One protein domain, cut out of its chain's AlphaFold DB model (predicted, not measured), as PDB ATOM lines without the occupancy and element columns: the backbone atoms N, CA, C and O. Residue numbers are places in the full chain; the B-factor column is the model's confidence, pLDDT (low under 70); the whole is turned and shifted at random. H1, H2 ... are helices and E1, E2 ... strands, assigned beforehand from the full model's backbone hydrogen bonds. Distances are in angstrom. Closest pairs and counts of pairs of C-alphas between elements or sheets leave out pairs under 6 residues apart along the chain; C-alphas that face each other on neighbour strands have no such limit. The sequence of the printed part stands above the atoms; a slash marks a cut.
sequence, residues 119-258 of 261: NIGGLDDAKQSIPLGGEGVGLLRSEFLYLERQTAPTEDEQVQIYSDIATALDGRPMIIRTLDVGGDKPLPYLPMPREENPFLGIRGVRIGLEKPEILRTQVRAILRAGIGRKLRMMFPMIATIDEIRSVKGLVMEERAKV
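What this domain is: This is residues 119 to 258 of the 261 residues of an uncharacterized protein of Allochromatium palmeri (UniProt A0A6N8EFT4). A small sheet of three parallel strands, E1 E2 E3, is only grazed by two helices that touch each other, H3 with its residues 162 to 166 and H5 with its residues 219 to 225, while H1 is beside H3 and H6 crosses H5 on the side away from H3. Beyond the strand ends, a long loop, residues 178 to 204, reaches out to Glu 196. The printed part has 140 residues, with six named helices and three named strands in the order H1 E1 H2 H3 E2 H4 H5 E3 H6; the class is mostly helix, with 62 of the 75 residues in named elements held by helices and 13 by strands. The whole is compact, radius of gyration of the C-alphas 15.1 A, spanning 44 by 31 by 28 A.

Where its parts are: H1, residues 123 to 129, begins at C-alpha 123 (193.584, 149.788, 160.666). E1 is 137 to 141, H2 142 to 145, H3 155 to 168 (20.1 A), E2 174 to 177, H4 205 to 210, H5 212 to 225 (19.7 A), E3 231 to 234. H6, 241 to 257, measures 25.0 A, ending at C-alpha 257 (204.350, 170.336, 175.655).

How they stand to each other: E2 is parallel to E1 (N 140 and O 175, 2.8 A) and E3 (N 232 and O 174, 2.8 A). Two strand-helix-strand units, parallel neighbour strands joined through helices, are E1, H2 H3, E2 and E2, H4 H5, E3, both right-handed crossovers. Residues 119 to 120 pair parallel with 139 to 140 of E1. H1, H3 and H5 are on the sheet but only graze it; H2, H4 and H6 are not on it. The hub H5 touches H3 at a steep tilt of 39 degrees, the same way, closest C-alphas Val 159 and Ala 221, 4.7 A. With residues 250 to 255 alone, H6 touches H5 at a steep 58 degrees, closest C-alphas Arg 220 and Glu 254, 6.1 A. H4 and H5 only just touch, only at the corner, with 3 pairs of C-alphas within 8 A. H1 touches H3 at a shallow 22 degrees, closest C-alphas Leu 123 and Ile 165, 5.2 A. H1, H3, H4 and H5 have every O i to N i+4 pair within hydrogen-bond range; H6 has 12 of 13; H2 is too short.

The domain as a whole: The farthest C-alphas, Asp 170 and Glu 196, are 44.5 A apart. The printed part has no cut. E2 to H4 is the long link. Mean pLDDT of the printed part is 92.7; no printed residue is under 70.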
ATOM      1  N   ASN A 119     192.999 142.322 169.655       96.12
ATOM      2  CA  ASN A 119     194.422 142.562 169.450       96.12
ATOM      3  C   ASN A 119     194.644 142.812 167.959       96.12
ATOM      4  O   ASN A 119     194.334 141.939 167.151       96.12
ATOM      5  N   ILE A 120     195.188 143.971 167.606       95.25
ATOM      6  CA  ILE A 120     195.293 144.429 166.219       95.25
ATOM      7  C   ILE A 120     196.733 144.811 165.858       95.25
ATOM      8  O   ILE A 120     197.519 145.256 166.704       95.25
ATOM      9  N   GLY A 121     197.074 144.630 164.586       91.19
ATOM     10  CA  GLY A 121     198.313 145.080 163.961       91.19
ATOM     11  C   GLY A 121     198.144 146.315 163.076       91.19
ATOM     12  O   GLY A 121     199.144 146.812 162.575       91.19
ATOM     13  N   GLY A 122     196.923 146.824 162.880       92.69
ATOM     14  CA  GLY A 122     196.679 148.006 162.056       92.69
ATOM     15  C   GLY A 122     195.200 148.363 161.890       92.69
ATOM     16  O   GLY A 122     194.331 147.864 162.604       92.69
ATOM     17  N   LEU A 123     194.923 149.252 160.933       94.12
ATOM     18  CA  LEU A 123     193.584 149.788 160.666       94.12
ATOM     19  C   LEU A 123     192.595 148.735 160.153       94.12
ATOM     20  O   LEU A 123     191.432 148.751 160.552       94.12
ATOM     21  N   ASP A 124     193.037 147.829 159.287       92.62
ATOM     22  CA  ASP A 124     192.145 146.824 158.705       92.62
ATOM     23  C   ASP A 124     191.654 145.832 159.761       92.62
ATOM     24  O   ASP A 124     190.460 145.545 159.822       92.62
ATOM     25  N   ASP A 125     192.531 145.413 160.674       92.88
ATOM     26  CA  ASP A 125     192.165 144.589 161.829       92.88
ATOM     27  C   ASP A 125     191.152 145.304 162.739       92.88
ATOM     28  O   ASP A 125     190.201 144.692 163.226       92.88
ATOM     29  N   ALA A 126     191.315 146.618 162.948       93.94
ATOM     30  CA  ALA A 126     190.367 147.411 163.731       93.94
ATOM     31  C   ALA A 126     188.973 147.407 163.087       93.94
ATOM     32  O   ALA A 126     187.983 147.140 163.770       93.94
ATOM     33  N   LYS A 127     188.894 147.622 161.766       94.38
ATOM     34  CA  LYS A 127     187.634 147.565 161.006       94.38
ATOM     35  C   LYS A 127     186.991 146.180 161.057       94.38
ATOM     36  O   LYS A 127     185.774 146.089 161.173       94.38
ATOM     37  N   GLN A 128     187.793 145.119 160.993       92.44
ATOM     38  CA  GLN A 128     187.310 143.737 161.074       92.44
ATOM     39  C   GLN A 128     186.833 143.358 162.480       92.44
ATOM     40  O   GLN A 128     185.930 142.540 162.611       92.44
ATOM     41  N   SER A 129     187.392 143.953 163.536       93.69
ATOM     42  CA  SER A 129     187.035 143.602 164.917       93.69
ATOM     43  C   SER A 129     185.624 144.030 165.337       93.69
ATOM     44  O   SER A 129     184.996 143.374 166.165       93.69
ATOM     45  N   ILE A 130     185.112 145.118 164.761       91.69
ATOM     46  CA  ILE A 130     183.817 145.707 165.122       91.69
ATOM     47  C   ILE A 130     182.636 144.792 164.773       91.69
ATOM     48  O   ILE A 130     181.845 144.526 165.676       91.69
ATOM     49  N   PRO A 131     182.494 144.271 163.534       91.88
ATOM     50  CA  PRO A 131     181.410 143.341 163.207       91.88
ATOM     51  C   PRO A 131     181.523 142.003 163.953       91.88
ATOM     52  O   PRO A 131     180.551 141.266 164.025       91.88
ATOM     53  N   LEU A 132     182.690 141.696 164.531       92.75
ATOM     54  CA  LEU A 132     182.898 140.527 165.389       92.75
ATOM     55  C   LEU A 132     182.529 140.786 166.858       92.75
ATOM     56  O   LEU A 132     182.838 139.959 167.711       92.75
ATOM     57  N   GLY A 133     181.905 141.925 167.172       93.12
ATOM     58  CA  GLY A 133     181.461 142.234 168.529       93.12
ATOM     59  C   GLY A 133     182.528 142.833 169.444       93.12
ATOM     60  O   GLY A 133     182.282 142.987 170.634       93.12
ATOM     61  N   GLY A 134     183.701 143.202 168.917       94.44
ATOM     62  CA  GLY A 134     184.775 143.778 169.726       94.44
ATOM     63  C   GLY A 134     184.327 145.033 170.487       94.44
ATOM     64  O   GLY A 134     183.923 146.036 169.892       94.44
ATOM     65  N   GLU A 135     184.454 145.011 171.815       95.81
ATOM     66  CA  GLU A 135     184.114 146.136 172.701       95.81
ATOM     67  C   GLU A 135     185.173 147.253 172.663       95.81
ATOM     68  O   GLU A 135     184.978 148.337 173.212       95.81
ATOM     69  N   GLY A 136     186.291 147.011 171.976       96.62
ATOM     70  CA  GLY A 136     187.398 147.934 171.775       96.62
ATOM     71  C   GLY A 136     188.668 147.203 171.362       96.62
ATOM     72  O   GLY A 136     188.635 146.046 170.942       96.62
ATOM     73  N   VAL A 137     189.802 147.880 171.507       98.00
ATOM     74  CA  VAL A 137     191.133 147.334 171.234       98.00
ATOM     75  C   VAL A 137     191.922 147.246 172.533       98.00
ATOM     76  O   VAL A 137     192.279 148.263 173.128       98.00
ATOM     77  N   GLY A 138     192.226 146.021 172.954       97.31
ATOM     78  CA  GLY A 138     193.038 145.744 174.141       97.31
ATOM     79  C   GLY A 138     194.533 145.829 173.865       97.31
ATOM     80  O   GLY A 138     195.324 145.992 174.792       97.31
ATOM     81  N   LEU A 139     194.923 145.737 172.592       97.69
ATOM     82  CA  LEU A 139     196.310 145.841 172.173       97.69
ATOM     83  C   LEU A 139     196.418 146.244 170.701       97.69
ATOM     84  O   LEU A 139     196.179 145.427 169.817       97.69
ATOM     85  N   LEU A 140     196.880 147.459 170.432       97.50
ATOM     86  CA  LEU A 140     197.473 147.826 169.150       97.50
ATOM     87  C   LEU A 140     198.984 147.604 169.235       97.50
ATOM     88  O   LEU A 140     199.677 148.276 170.006       97.50
ATOM     89  N   ARG A 141     199.496 146.657 168.445       96.19
ATOM     90  CA  ARG A 141     200.938 146.461 168.248       96.19
ATOM     91  C   ARG A 141     201.444 147.548 167.312       96.19
ATOM     92  O   ARG A 141     201.021 147.581 166.167       96.19
ATOM     93  N   SER A 142     202.315 148.443 167.775       94.75
ATOM     94  CA  SER A 142     202.758 149.587 166.970       94.75
ATOM     95  C   SER A 142     203.910 149.269 166.014       94.75
ATOM     96  O   SER A 142     204.340 150.153 165.281       94.75
ATOM     97  N   GLU A 143     204.469 148.055 166.039       91.50
ATOM     98  CA  GLU A 143     205.671 147.723 165.262       91.50
ATOM     99  C   GLU A 143     205.495 147.910 163.747       91.50
ATOM    100  O   GLU A 143     206.459 148.275 163.076       91.50
ATOM    101  N   PHE A 144     204.280 147.745 163.213       89.00
ATOM    102  CA  PHE A 144     203.991 147.959 161.788       89.00
ATOM    103  C   PHE A 144     204.312 149.384 161.303       89.00
ATOM    104  O   PHE A 144     204.571 149.579 160.125       89.00
ATOM    105  N   LEU A 145     204.335 150.376 162.202       90.75
ATOM    106  CA  LEU A 145     204.694 151.760 161.868       90.75
ATOM    107  C   LEU A 145     206.184 151.926 161.535       90.75
ATOM    108  O   LEU A 145     206.569 152.899 160.885       90.75
ATOM    109  N   TYR A 146     207.014 151.006 162.030       91.00
ATOM    110  CA  TYR A 146     208.472 151.109 162.043       91.00
ATOM    111  C   TYR A 146     209.140 150.098 161.108       91.00
ATOM    112  O   TYR A 146     210.191 150.388 160.530       91.00
ATOM    113  N   LEU A 147     208.562 148.905 160.971       88.00
ATOM    114  CA  LEU A 147     209.107 147.844 160.126       88.00
ATOM    115  C   LEU A 147     209.020 148.210 158.637       88.00
ATOM    116  O   LEU A 147     208.161 148.983 158.233       88.00
ATOM    117  N   GLU A 148     209.920 147.642 157.830       85.12
ATOM    118  CA  GLU A 148     209.940 147.796 156.361       85.12
ATOM    119  C   GLU A 148     210.120 149.248 155.859       85.12
ATOM    120  O   GLU A 148     209.724 149.594 154.747       85.12
ATOM    121  N   ARG A 149     210.775 150.110 156.654       88.88
ATOM    122  CA  ARG A 149     211.074 151.512 156.304       88.88
ATOM    123  C   ARG A 149     212.561 151.842 156.456       88.88
ATOM    124  O   ARG A 149     213.277 151.203 157.223       88.88
ATOM    125  N   GLN A 150     213.016 152.869 155.734       89.81
ATOM    126  CA  GLN A 150     214.397 153.379 155.797       89.81
ATOM    127  C   GLN A 150     214.590 154.489 156.834       89.81
ATOM    128  O   GLN A 150     215.714 154.757 157.247       89.81
ATOM    129  N   THR A 151     213.504 155.118 157.286       92.19
ATOM    130  CA  THR A 151     213.504 156.181 158.297       92.19
ATOM    131  C   THR A 151     212.414 155.933 159.335       92.19
ATOM    132  O   THR A 151     211.414 155.265 159.054       92.19
ATOM    133  N   ALA A 152     212.609 156.467 160.543       92.75
ATOM    134  CA  ALA A 152     211.611 156.393 161.605       92.75
ATOM    135  C   ALA A 152     210.334 157.162 161.212       92.75
ATOM    136  O   ALA A 152     210.444 158.230 160.600       92.75
ATOM    137  N   PRO A 153     209.138 156.663 161.583       95.62
ATOM    138  CA  PRO A 153     207.884 157.351 161.315       95.62
ATOM    139  C   PRO A 153     207.837 158.695 162.043       95.62
ATOM    140  O   PRO A 153     208.170 158.783 163.232       95.62
ATOM    141  N   THR A 154     207.386 159.734 161.348       97.06
ATOM    142  CA  THR A 154     207.274 161.073 161.940       97.06
ATOM    143  C   THR A 154     206.140 161.128 162.964       97.06
ATOM    144  O   THR A 154     205.269 160.257 163.010       97.06
ATOM    145  N   GLU A 155     206.132 162.159 163.809       96.94
ATOM    146  CA  GLU A 155     205.043 162.357 164.768       96.94
ATOM    147  C   GLU A 155     203.683 162.480 164.070       96.94
ATOM    148  O   GLU A 155     202.735 161.810 164.470       96.94
ATOM    149  N   ASP A 156     203.588 163.289 163.011       97.50
ATOM    150  CA  ASP A 156     202.326 163.529 162.306       97.50
ATOM    151  C   ASP A 156     201.819 162.278 161.572       97.50
ATOM    152  O   ASP A 156     200.619 162.004 161.605       97.50
ATOM    153  N   GLU A 157     202.714 161.467 160.991       97.12
ATOM    154  CA  GLU A 157     202.348 160.158 160.428       97.12
ATOM    155  C   GLU A 157     201.714 159.255 161.495       97.12
ATOM    156  O   GLU A 157     200.668 158.642 161.273       97.12
ATOM    157  N   GLN A 158     202.328 159.191 162.678       97.88
ATOM    158  CA  GLN A 158     201.818 158.385 163.781       97.88
ATOM    159  C   GLN A 158     200.482 158.923 164.311       97.88
ATOM    160  O   GLN A 158     199.565 158.136 164.544       97.88
ATOM    161  N   VAL A 159     200.340 160.247 164.465       97.75
ATOM    162  CA  VAL A 159     199.075 160.889 164.867       97.75
ATOM    163  C   VAL A 159     197.963 160.519 163.900       97.75
ATOM    164  O   VAL A 159     196.881 160.140 164.354       97.75
ATOM    165  N   GLN A 160     198.223 160.613 162.594       97.81
ATOM    166  CA  GLN A 160     197.242 160.299 161.564       97.81
ATOM    167  C   GLN A 160     196.781 158.845 161.685       97.81
ATOM    168  O   GLN A 160     195.589 158.589 161.841       97.81
ATOM    169  N   ILE A 161     197.721 157.898 161.749       97.12
ATOM    170  CA  ILE A 161     197.395 156.468 161.819       97.12
ATOM    171  C   ILE A 161     196.631 156.123 163.103       97.12
ATOM    172  O   ILE A 161     195.609 155.437 163.049       97.12
ATOM    173  N   TYR A 162     197.068 156.615 164.267       98.00
ATOM    174  CA  TYR A 162     196.341 156.381 165.519       98.00
ATOM    175  C   TYR A 162     194.944 157.017 165.499       98.00
ATOM    176  O   TYR A 162     194.001 156.431 166.033       98.00
ATOM    177  N   SER A 163     194.795 158.187 164.871       97.00
ATOM    178  CA  SER A 163     193.506 158.874 164.730       97.00
ATOM    179  C   SER A 163     192.556 158.126 163.799       97.00
ATOM    180  O   SER A 163     191.367 158.030 164.107       97.00
ATOM    181  N   ASP A 164     193.058 157.554 162.706       97.19
ATOM    182  CA  ASP A 164     192.263 156.760 161.766       97.19
ATOM    183  C   ASP A 164     191.746 155.482 162.426       97.19
ATOM    184  O   ASP A 164     190.550 155.192 162.367       97.19
ATOM    185  N   ILE A 165     192.613 154.771 163.156       97.31
ATOM    186  CA  ILE A 165     192.223 153.583 163.928       97.31
ATOM    187  C   ILE A 165     191.188 153.960 164.989       97.31
ATOM    188  O   ILE A 165     190.131 153.341 165.080       97.31
ATOM    189  N   ALA A 166     191.441 155.015 165.764       96.56
ATOM    190  CA  ALA A 166     190.510 155.450 166.796       96.56
ATOM    191  C   ALA A 166     189.163 155.930 166.226       96.56
ATOM    192  O   ALA A 166     188.164 155.912 166.940       96.56
ATOM    193  N   THR A 167     189.131 156.407 164.977       96.25
ATOM    194  CA  THR A 167     187.892 156.804 164.288       96.25
ATOM    195  C   THR A 167     187.125 155.572 163.841       96.25
ATOM    196  O   THR A 167     185.922 155.505 164.067       96.25
ATOM    197  N   ALA A 168     187.820 154.569 163.295       95.69
ATOM    198  CA  ALA A 168     187.209 153.295 162.936       95.69
ATOM    199  C   ALA A 168     186.527 152.634 164.141       95.69
ATOM    200  O   ALA A 168     185.439 152.103 163.987       95.69
ATOM    201  N   LEU A 169     187.115 152.731 165.339       95.88
ATOM    202  CA  LEU A 169     186.576 152.145 166.574       95.88
ATOM    203  C   LEU A 169     185.293 152.800 167.107       95.88
ATOM    204  O   LEU A 169     184.702 152.267 168.051       95.88
ATOM    205  N   ASP A 170     184.854 153.920 166.528       93.62
ATOM    206  CA  ASP A 170     183.566 154.557 166.830       93.62
ATOM    207  C   ASP A 170     183.348 154.776 168.343       93.62
ATOM    208  O   ASP A 170     182.418 154.280 168.976       93.62
ATOM    209  N   GLY A 171     184.315 155.447 168.980       94.38
ATOM    210  CA  GLY A 171     184.260 155.799 170.406       94.38
ATOM    211  C   GLY A 171     184.615 154.675 171.392       94.38
ATOM    212  O   GLY A 171     184.681 154.931 172.605       94.38
ATOM    213  N   ARG A 172     184.891 153.455 170.912       95.94
ATOM    214  CA  ARG A 172     185.404 152.346 171.736       95.94
ATOM    215  C   ARG A 172     186.847 152.607 172.205       95.94
ATOM    216  O   ARG A 172     187.598 153.319 171.531       95.94
ATOM    217  N   PRO A 173     187.255 152.077 173.373       97.19
ATOM    218  CA  PRO A 173     188.602 152.269 173.895       97.19
ATOM    219  C   PRO A 173     189.664 151.574 173.040       97.19
ATOM    220  O   PRO A 173     189.414 150.538 172.428       97.19
ATOM    221  N   MET A 174     190.876 152.125 173.061       97.94
ATOM    222  CA  MET A 174     192.053 151.528 172.434       97.94
ATOM    223  C   MET A 174     193.268 151.626 173.347       97.94
ATOM    224  O   MET A 174     193.581 152.701 173.857       97.94
ATOM    225  N   ILE A 175     193.991 150.523 173.503       98.44
ATOM    226  CA  ILE A 175     195.280 150.476 174.192       98.44
ATOM    227  C   ILE A 175     196.391 150.351 173.151       98.44
ATOM    228  O   ILE A 175     196.478 149.354 172.439       98.44
ATOM    229  N   ILE A 176     197.260 151.354 173.073       98.50
ATOM    230  CA  ILE A 176     198.419 151.368 172.180       98.50
ATOM    231  C   ILE A 176     199.635 150.885 172.954       98.50
ATOM    232  O   ILE A 176     200.019 151.493 173.956       98.50
ATOM    233  N   ARG A 177     200.264 149.807 172.486       98.31
ATOM    234  CA  ARG A 177     201.568 149.387 172.993       98.31
ATOM    235  C   ARG A 177     202.649 150.184 172.282       98.31
ATOM    236  O   ARG A 177     202.666 150.200 171.055       98.31
ATOM    237  N   THR A 178     203.541 150.820 173.035       97.06
ATOM    238  CA  THR A 178     204.711 151.480 172.443       97.06
ATOM    239  C   THR A 178     205.628 150.461 171.771       97.06
ATOM    240  O   THR A 178     205.497 149.254 171.983       97.06
ATOM    241  N   LEU A 179     206.570 150.950 170.968       94.62
ATOM    242  CA  LEU A 179     207.453 150.131 170.146       94.62
ATOM    243  C   LEU A 179     208.089 148.957 170.924       94.62
ATOM    244  O   LEU A 179     208.802 149.158 171.905       94.62
ATOM    245  N   ASP A 180     207.841 147.728 170.451       92.50
ATOM    246  CA  ASP A 180     208.420 146.472 170.962       92.50
ATOM    247  C   ASP A 180     209.309 145.816 169.896       92.50
ATOM    248  O   ASP A 180     208.941 144.846 169.220       92.50
ATOM    249  N   VAL A 181     210.491 146.402 169.713       87.75
ATOM    250  CA  VAL A 181     211.559 145.853 168.865       87.75
ATOM    251  C   VAL A 181     212.753 145.444 169.720       87.75
ATOM    252  O   VAL A 181     212.851 145.833 170.883       87.75
ATOM    253  N   GLY A 182     213.621 144.618 169.151       82.62
ATOM    254  CA  GLY A 182     214.844 144.099 169.754       82.62
ATOM    255  C   GLY A 182     215.831 143.721 168.651       82.62
ATOM    256  O   GLY A 182     215.560 143.950 167.467       82.62
ATOM    257  N   GLY A 183     216.964 143.117 169.013       72.25
ATOM    258  CA  GLY A 183     217.997 142.718 168.043       72.25
ATOM    259  C   GLY A 183     217.529 141.713 166.973       72.25
ATOM    260  O   GLY A 183     218.189 141.547 165.951       72.25
ATOM    261  N   ASP A 184     216.378 141.062 167.158       74.12
ATOM    262  CA  ASP A 184     215.766 140.155 166.184       74.12
ATOM    263  C   ASP A 184     215.012 140.881 165.053       74.12
ATOM    264  O   ASP A 184     214.760 140.274 164.006       74.12
ATOM    265  N   LYS A 185     214.670 142.164 165.231       72.19
ATOM    266  CA  LYS A 185     213.944 143.013 164.269       72.19
ATOM    267  C   LYS A 185     214.766 144.276 163.954       72.19
ATOM    268  O   LYS A 185     214.430 145.353 164.449       72.19
ATOM    269  N   PRO A 186     215.849 144.163 163.166       76.31
ATOM    270  CA  PRO A 186     216.728 145.297 162.904       76.31
ATOM    271  C   PRO A 186     215.986 146.409 162.152       76.31
ATOM    272  O   PRO A 186     215.346 146.161 161.131       76.31
ATOM    273  N   LEU A 187     216.099 147.639 162.656       85.06
ATOM    274  CA  LEU A 187     215.607 148.851 162.005       85.06
ATOM    275  C   LEU A 187     216.810 149.596 161.398       85.06
ATOM    276  O   LEU A 187     217.715 149.955 162.153       85.06
ATOM    277  N   PRO A 188     216.851 149.868 160.078       86.06
ATOM    278  CA  PRO A 188     218.018 150.479 159.423       86.06
ATOM    279  C   PRO A 188     218.468 151.817 160.032       86.06
ATOM    280  O   PRO A 188     219.653 152.130 160.069       86.06
ATOM    281  N   TYR A 189     217.513 152.591 160.542       86.06
ATOM    282  CA  TYR A 189     217.693 153.920 161.130       86.06
ATOM    283  C   TYR A 189     217.867 153.905 162.657       86.06
ATOM    284  O   TYR A 189     217.991 154.962 163.276       86.06
ATOM    285  N   LEU A 190     217.857 152.724 163.276       85.31
ATOM    286  CA  LEU A 190     218.120 152.535 164.699       85.31
ATOM    287  C   LEU A 190     219.157 151.416 164.865       85.31
ATOM    288  O   LEU A 190     218.798 150.286 165.209       85.31
ATOM    289  N   PRO A 191     220.442 151.704 164.581       81.06
ATOM    290  CA  PRO A 191     221.493 150.710 164.704       81.06
ATOM    291  C   PRO A 191     221.604 150.272 166.163       81.06
ATOM    292  O   PRO A 191     221.803 151.092 167.061       81.06
ATOM    293  N   MET A 192     221.466 148.969 166.378       80.56
ATOM    294  CA  MET A 192     221.593 148.343 167.687       80.56
ATOM    295  C   MET A 192     222.808 147.417 167.694       80.56
ATOM    296  O   MET A 192     223.091 146.784 166.668       80.56
ATOM    297  N   PRO A 193     223.539 147.329 168.818       78.50
ATOM    298  CA  PRO A 193     224.621 146.370 168.941       78.50
ATOM    299  C   PRO A 193     224.076 144.951 168.769       78.50
ATOM    300  O   PRO A 193     222.945 144.636 169.143       78.50
ATOM    301  N   ARG A 194     224.891 144.082 168.174       79.69
ATOM    302  CA  ARG A 194     224.543 142.670 168.060       79.69
ATOM    303  C   ARG A 194     224.687 142.025 169.435       79.69
ATOM    304  O   ARG A 194     225.748 142.099 170.041       79.69
ATOM    305  N   GLU A 195     223.631 141.369 169.887       83.06
ATOM    306  CA  GLU A 195     223.605 140.643 171.155       83.06
ATOM    307  C   GLU A 195     223.633 139.134 170.903       83.06
ATOM    308  O   GLU A 195     223.113 138.656 169.890       83.06
ATOM    309  N   GLU A 196     224.209 138.373 171.836       83.25
ATOM    310  CA  GLU A 196     224.158 136.905 171.788       83.25
ATOM    311  C   GLU A 196     222.719 136.391 171.912       83.25
ATOM    312  O   GLU A 196     222.326 135.467 171.199       83.25
ATOM    313  N   ASN A 197     221.911 137.023 172.773       82.62
ATOM    314  CA  ASN A 197     220.501 136.689 172.952       82.62
ATOM    315  C   ASN A 197     219.595 137.936 172.896       82.62
ATOM    316  O   ASN A 197     219.306 138.539 173.935       82.62
ATOM    317  N   PRO A 198     219.056 138.268 171.708       81.06
ATOM    318  CA  PRO A 198     218.158 139.409 171.518       81.06
ATOM    319  C   PRO A 198     216.868 139.369 172.349       81.06
ATOM    320  O   PRO A 198     216.236 140.401 172.571       81.06
ATOM    321  N   PHE A 199     216.431 138.187 172.803       77.75
ATOM    322  CA  PHE A 199     215.208 138.067 173.601       77.75
ATOM    323  C   PHE A 199     215.401 138.513 175.051       77.75
ATOM    324  O   PHE A 199     214.423 138.923 175.677       77.75
ATOM    325  N   LEU A 200     216.633 138.433 175.565       82.19
ATOM    326  CA  LEU A 200     216.990 138.804 176.939       82.19
ATOM    327  C   LEU A 200     217.701 140.158 177.038       82.19
ATOM    328  O   LEU A 200     217.822 140.691 178.141       82.19
ATOM    329  N   GLY A 201     218.156 140.712 175.914       84.00
ATOM    330  CA  GLY A 201     218.898 141.966 175.883       84.00
ATOM    331  C   GLY A 201     218.035 143.227 175.794       84.00
ATOM    332  O   GLY A 201     216.986 143.355 176.446       84.00
ATOM    333  N   ILE A 202     218.516 144.205 175.030       84.62
ATOM    334  CA  ILE A 202     217.925 145.540 174.916       84.62
ATOM    335  C   ILE A 202     216.745 145.490 173.939       84.62
ATOM    336  O   ILE A 202     216.896 145.448 172.717       84.62
ATOM    337  N   ARG A 203     215.529 145.498 174.494       90.56
ATOM    338  CA  ARG A 203     214.279 145.458 173.726       90.56
ATOM    339  C   ARG A 203     213.133 146.206 174.395       90.56
ATOM    340  O   ARG A 203     213.156 146.468 175.599       90.56
ATOM    341  N   GLY A 204     212.106 146.516 173.609       91.25
ATOM    342  CA  GLY A 204     210.892 147.178 174.082       91.25
ATOM    343  C   GLY A 204     211.179 148.527 174.731       91.25
ATOM    344  O   GLY A 204     211.879 149.365 174.162       91.25
ATOM    345  N   VAL A 205     210.664 148.731 175.945       94.62
ATOM    346  CA  VAL A 205     210.821 149.990 176.686       94.62
ATOM    347  C   VAL A 205     212.279 150.415 176.878       94.62
ATOM    348  O   VAL A 205     212.565 151.607 176.856       94.62
ATOM    349  N   ARG A 206     213.214 149.465 177.001       93.31
ATOM    350  CA  ARG A 206     214.637 149.751 177.238       93.31
ATOM    351  C   ARG A 206     215.270 150.504 176.073       93.31
ATOM    352  O   ARG A 206     215.991 151.465 176.305       93.31
ATOM    353  N   ILE A 207     214.903 150.153 174.838       91.00
ATOM    354  CA  ILE A 207     215.304 150.913 173.642       91.00
ATOM    355  C   ILE A 207     214.774 152.339 173.733       91.00
ATOM    356  O   ILE A 207     215.499 153.289 173.463       91.00
ATOM    357  N   GLY A 208     213.512 152.497 174.131       91.81
ATOM    358  CA  GLY A 208     212.898 153.809 174.300       91.81
ATOM    359  C   GLY A 208     213.535 154.650 175.409       91.81
ATOM    360  O   GLY A 208     213.492 155.870 175.327       91.81
ATOM    361  N   LEU A 209     214.141 154.025 176.420       92.69
ATOM    362  CA  LEU A 209     214.888 154.714 177.476       92.69
ATOM    363  C   LEU A 209     216.327 155.049 177.050       92.69
ATOM    364  O   LEU A 209     216.821 156.119 177.394       92.69
ATOM    365  N   GLU A 210     216.982 154.187 176.270       90.50
ATOM    366  CA  GLU A 210     218.338 154.423 175.748       90.50
ATOM    367  C   GLU A 210     218.359 155.394 174.556       90.50
ATOM    368  O   GLU A 210     219.295 156.177 174.383       90.50
ATOM    369  N   LYS A 211     217.299 155.384 173.742       90.44
ATOM    370  CA  LYS A 211     217.074 156.278 172.597       90.44
ATOM    371  C   LYS A 211     215.756 157.049 172.790       90.44
ATOM    372  O   LYS A 211     214.779 156.778 172.082       90.44
ATOM    373  N   PRO A 212     215.721 158.037 173.712       93.12
ATOM    374  CA  PRO A 212     214.494 158.716 174.123       93.12
ATOM    375  C   PRO A 212     213.681 159.324 172.990       93.12
ATOM    376  O   PRO A 212     212.459 159.301 173.061       93.12
ATOM    377  N   GLU A 213     214.314 159.840 171.935       93.75
ATOM    378  CA  GLU A 213     213.596 160.552 170.871       93.75
ATOM    379  C   GLU A 213     212.575 159.686 170.125       93.75
ATOM    380  O   GLU A 213     211.502 160.177 169.768       93.75
ATOM    381  N   ILE A 214     212.838 158.386 169.959       93.06
ATOM    382  CA  ILE A 214     211.876 157.464 169.333       93.06
ATOM    383  C   ILE A 214     210.639 157.313 170.218       93.06
ATOM    384  O   ILE A 214     209.508 157.418 169.736       93.06
ATOM    385  N   LEU A 215     210.854 157.114 171.521       95.81
ATOM    386  CA  LEU A 215     209.772 156.969 172.486       95.81
ATOM    387  C   LEU A 215     209.016 158.288 172.680       95.81
ATOM    388  O   LEU A 215     207.792 158.285 172.669       95.81
ATOM    389  N   ARG A 216     209.718 159.420 172.797       97.00
ATOM    390  CA  ARG A 216     209.125 160.762 172.939       97.00
ATOM    391  C   ARG A 216     208.241 161.111 171.749       97.00
ATOM    392  O   ARG A 216     207.113 161.553 171.951       97.00
ATOM    393  N   THR A 217     208.712 160.854 170.528       96.56
ATOM    394  CA  THR A 217     207.928 161.064 169.299       96.56
ATOM    395  C   THR A 217     206.643 160.242 169.321       96.56
ATOM    396  O   THR A 217     205.558 160.780 169.099       96.56
ATOM    397  N   GLN A 218     206.738 158.955 169.669       97.38
ATOM    398  CA  GLN A 218     205.566 158.088 169.768       97.38
ATOM    399  C   GLN A 218     204.602 158.528 170.877       97.38
ATOM    400  O   GLN A 218     203.388 158.563 170.677       97.38
ATOM    401  N   VAL A 219     205.128 158.907 172.042       97.81
ATOM    402  CA  VAL A 219     204.344 159.401 173.179       97.81
ATOM    403  C   VAL A 219     203.581 160.669 172.802       97.81
ATOM    404  O   VAL A 219     202.376 160.729 173.047       97.81
ATOM    405  N   ARG A 220     204.232 161.655 172.167       97.25
ATOM    406  CA  ARG A 220     203.557 162.869 171.676       97.25
ATOM    407  C   ARG A 220     202.466 162.537 170.669       97.25
ATOM    408  O   ARG A 220     201.359 163.056 170.798       97.25
ATOM    409  N   ALA A 221     202.737 161.630 169.732       97.50
ATOM    410  CA  ALA A 221     201.749 161.212 168.749       97.50
ATOM    411  C   ALA A 221     200.509 160.576 169.396       97.50
ATOM    412  O   ALA A 221     199.379 160.941 169.069       97.50
ATOM    413  N   ILE A 222     200.700 159.680 170.370       97.44
ATOM    414  CA  ILE A 222     199.598 159.052 171.114       97.44
ATOM    415  C   ILE A 222     198.824 160.093 171.936       97.44
ATOM    416  O   ILE A 222     197.595 160.067 171.952       97.44
ATOM    417  N   LEU A 223     199.517 161.024 172.601       96.94
ATOM    418  CA  LEU A 223     198.883 162.095 173.376       96.94
ATOM    419  C   LEU A 223     198.026 163.006 172.488       96.94
ATOM    420  O   LEU A 223     196.888 163.302 172.849       96.94
ATOM    421  N   ARG A 224     198.543 163.412 171.321       96.31
ATOM    422  CA  ARG A 224     197.817 164.229 170.334       96.31
ATOM    423  C   ARG A 224     196.613 163.482 169.760       96.31
ATOM    424  O   ARG A 224     195.517 164.037 169.743       96.31
ATOM    425  N   ALA A 225     196.784 162.221 169.360       95.75
ATOM    426  CA  ALA A 225     195.689 161.388 168.855       95.75
ATOM    427  C   ALA A 225     194.621 161.095 169.929       95.75
ATOM    428  O   ALA A 225     193.452 160.889 169.609       95.75
ATOM    429  N   GLY A 226     195.004 161.090 171.210       94.12
ATOM    430  CA  GLY A 226     194.119 160.817 172.343       94.12
ATOM    431  C   GLY A 226     193.211 161.974 172.767       94.12
ATOM    432  O   GLY A 226     192.332 161.762 173.604       94.12
ATOM    433  N   ILE A 227     193.374 163.186 172.221       92.00
ATOM    434  CA  ILE A 227     192.553 164.344 172.607       92.00
ATOM    435  C   ILE A 227     191.075 164.068 172.288       92.00
ATOM    436  O   ILE A 227     190.683 163.937 171.132       92.00
ATOM    437  N   GLY A 228     190.242 163.996 173.333       90.00
ATOM    438  CA  GLY A 228     188.806 163.715 173.208       90.00
ATOM    439  C   GLY A 228     188.464 162.251 172.908       90.00
ATOM    440  O   GLY A 228     187.326 161.966 172.541       90.00
ATOM    441  N   ARG A 229     189.417 161.320 173.051       94.25
ATOM    442  CA  ARG A 229     189.241 159.897 172.727       94.25
ATOM    443  C   ARG A 229     189.673 158.992 173.887       94.25
ATOM    444  O   ARG A 229     190.467 159.378 174.741       94.25
ATOM    445  N   LYS A 230     189.173 157.753 173.915       95.25
ATOM    446  CA  LYS A 230     189.474 156.754 174.961       95.25
ATOM    447  C   LYS A 230     190.753 155.966 174.647       95.25
ATOM    448  O   LYS A 230     190.710 154.749 174.477       95.25
ATOM    449  N   LEU A 231     191.887 156.656 174.551       96.00
ATOM    450  CA  LEU A 231     193.183 156.021 174.291       96.00
ATOM    451  C   LEU A 231     193.942 155.757 175.591       96.00
ATOM    452  O   LEU A 231     193.958 156.581 176.507       96.00
ATOM    453  N   ARG A 232     194.598 154.602 175.657       97.25
ATOM    454  CA  ARG A 232     195.532 154.225 176.720       97.25
ATOM    455  C   ARG A 232     196.873 153.864 176.100       97.25
ATOM    456  O   ARG A 232     196.940 153.434 174.953       97.25
ATOM    457  N   MET A 233     197.933 154.023 176.880       97.00
ATOM    458  CA  MET A 233     199.293 153.676 176.482       97.00
ATOM    459  C   MET A 233     199.795 152.533 177.362       97.00
ATOM    460  O   MET A 233     199.603 152.561 178.577       97.00
ATOM    461  N   MET A 234     200.428 151.540 176.747       97.94
ATOM    462  CA  MET A 234     201.050 150.402 177.415       97.94
ATOM    463  C   MET A 234     202.522 150.316 177.014       97.94
ATOM    464  O   MET A 234     202.857 150.471 175.841       97.94
ATOM    465  N   PHE A 235     203.393 150.018 177.972       97.56
ATOM    466  CA  PHE A 235     204.828 149.890 177.737       97.56
ATOM    467  C   PHE A 235     205.247 148.413 177.797       97.56
ATOM    468  O   PHE A 235     204.950 147.745 178.789       97.56
ATOM    469  N   PRO A 236     205.895 147.876 176.748       96.06
ATOM    470  CA  PRO A 236     206.339 146.487 176.709       96.06
ATOM    471  C   PRO A 236     207.590 146.268 177.566       96.06
ATOM    472  O   PRO A 236     208.428 147.157 177.675       96.06
ATOM    473  N   MET A 237     207.777 145.043 178.069       94.62
ATOM    474  CA  MET A 237     209.034 144.592 178.694       94.62
ATOM    475  C   MET A 237     209.461 145.369 179.954       94.62
ATOM    476  O   MET A 237     210.647 145.439 180.264       94.62
ATOM    477  N   ILE A 238     208.506 145.931 180.694       96.19
ATOM    478  CA  ILE A 238     208.758 146.489 182.025       96.19
ATOM    479  C   ILE A 238     209.148 145.351 182.975       96.19
ATOM    480  O   ILE A 238     208.370 144.418 183.170       96.19
ATOM    481  N   ALA A 239     210.322 145.450 183.589       95.38
ATOM    482  CA  ALA A 239     210.826 144.502 184.578       95.38
ATOM    483  C   ALA A 239     210.945 145.122 185.979       95.38
ATOM    484  O   ALA A 239     210.889 144.406 186.977       95.38
ATOM    485  N   THR A 240     211.106 146.444 186.070       96.62
ATOM    486  CA  THR A 240     211.375 147.150 187.328       96.62
ATOM    487  C   THR A 240     210.459 148.356 187.528       96.62
ATOM    488  O   THR A 240     209.909 148.936 186.590       96.62
ATOM    489  N   ILE A 241     210.316 148.774 188.788       97.06
ATOM    490  CA  ILE A 241     209.556 149.980 189.142       97.06
ATOM    491  C   ILE A 241     210.237 151.239 188.586       97.06
ATOM    492  O   ILE A 241     209.551 152.185 188.197       97.06
ATOM    493  N   ASP A 242     211.568 151.261 188.518       97.44
ATOM    494  CA  ASP A 242     212.311 152.430 188.042       97.44
ATOM    495  C   ASP A 242     212.152 152.646 186.533       97.44
ATOM    496  O   ASP A 242     212.043 153.793 186.095       97.44
ATOM    497  N   GLU A 243     212.008 151.576 185.742       96.56
ATOM    498  CA  GLU A 243     211.604 151.681 184.333       96.56
ATOM    499  C   GLU A 243     210.221 152.347 184.212       96.56
ATOM    500  O   GLU A 243     210.062 153.303 183.450       96.56
ATOM    501  N   ILE A 244     209.231 151.930 185.017       96.38
ATOM    502  CA  ILE A 244     207.901 152.571 185.035       96.38
ATOM    503  C   ILE A 244     207.988 154.044 185.430       96.38
ATOM    504  O   ILE A 244     207.337 154.884 184.805       96.38
ATOM    505  N   ARG A 245     208.767 154.379 186.464       97.75
ATOM    506  CA  ARG A 245     208.933 155.767 186.922       97.75
ATOM    507  C   ARG A 245     209.561 156.634 185.837       97.75
ATOM    508  O   ARG A 245     209.044 157.718 185.572       97.75
ATOM    509  N   SER A 246     210.606 156.136 185.181       97.38
ATOM    510  CA  SER A 246     211.325 156.839 184.113       97.38
ATOM    511  C   SER A 246     210.414 157.134 182.925       97.38
ATOM    512  O   SER A 246     210.293 158.276 182.484       97.38
ATOM    513  N   VAL A 247     209.687 156.120 182.459       97.06
ATOM    514  CA  VAL A 247     208.741 156.271 181.351       97.06
ATOM    515  C   VAL A 247     207.589 157.200 181.715       97.06
ATOM    516  O   VAL A 247     207.199 158.052 180.918       97.06
ATOM    517  N   LYS A 248     207.040 157.079 182.928       97.06
ATOM    518  CA  LYS A 248     205.977 157.972 183.397       97.06
ATOM    519  C   LYS A 248     206.459 159.422 183.463       97.06
ATOM    520  O   LYS A 248     205.702 160.310 183.081       97.06
ATOM    521  N   GLY A 249     207.697 159.660 183.902       97.69
ATOM    522  CA  GLY A 249     208.337 160.979 183.868       97.69
ATOM    523  C   GLY A 249     208.383 161.551 182.451       97.69
ATOM    524  O   GLY A 249     207.841 162.628 182.211       97.69
ATOM    525  N   LEU A 250     208.893 160.769 181.496       97.31
ATOM    526  CA  LEU A 250     208.940 161.134 180.077       97.31
ATOM    527  C   LEU A 250     207.548 161.475 179.519       97.31
ATOM    528  O   LEU A 250     207.381 162.491 178.849       97.31
ATOM    529  N   VAL A 251     206.519 160.680 179.836       97.38
ATOM    530  CA  VAL A 251     205.134 160.972 179.424       97.38
ATOM    531  C   VAL A 251     204.642 162.300 179.990       97.38
ATOM    532  O   VAL A 251     203.976 163.053 179.282       97.38
ATOM    533  N   MET A 252     204.947 162.602 181.252       97.25
ATOM    534  CA  MET A 252     204.528 163.856 181.881       97.25
ATOM    535  C   MET A 252     205.230 165.070 181.264       97.25
ATOM    536  O   MET A 252     204.574 166.090 181.051       97.25
ATOM    537  N   GLU A 253     206.514 164.950 180.921       96.81
ATOM    538  CA  GLU A 253     207.266 165.982 180.199       96.81
ATOM    539  C   GLU A 253     206.657 166.272 178.823       96.81
ATOM    540  O   GLU A 253     206.410 167.428 178.485       96.81
ATOM    541  N   GLU A 254     206.372 165.235 178.031       96.50
ATOM    542  CA  GLU A 254     205.774 165.412 176.704       96.50
ATOM    543  C   GLU A 254     204.330 165.921 176.799       96.50
ATOM    544  O   GLU A 254     203.922 166.791 176.031       96.50
ATOM    545  N   ARG A 255     203.564 165.470 177.800       94.69
ATOM    546  CA  ARG A 255     202.209 165.971 178.063       94.69
ATOM    547  C   ARG A 255     202.183 167.463 178.387       94.69
ATOM    548  O   ARG A 255     201.189 168.109 178.073       94.69
ATOM    549  N   ALA A 256     203.224 168.010 179.012       94.31
ATOM    550  CA  ALA A 256     203.312 169.445 179.283       94.31
ATOM    551  C   ALA A 256     203.527 170.283 178.008       94.31
ATOM    552  O   ALA A 256     203.174 171.459 177.994       94.31
ATOM    553  N   LYS A 257     204.075 169.681 176.945       90.44
ATOM    554  CA  LYS A 257     204.350 170.336 175.655       90.44
ATOM    555  C   LYS A 257     203.167 170.265 174.684       90.44
ATOM    556  O   LYS A 257     203.074 171.081 173.774       90.44
ATOM    557  N   VAL A 258     202.273 169.289 174.854       83.31
ATOM    558  CA  VAL A 258     201.074 169.143 174.017       83.31
ATOM    559  C   VAL A 258     199.998 170.131 174.497       83.31
ATOM    560  O   VAL A 258     199.673 170.123 175.687       83.31
TER     561      VAL A 258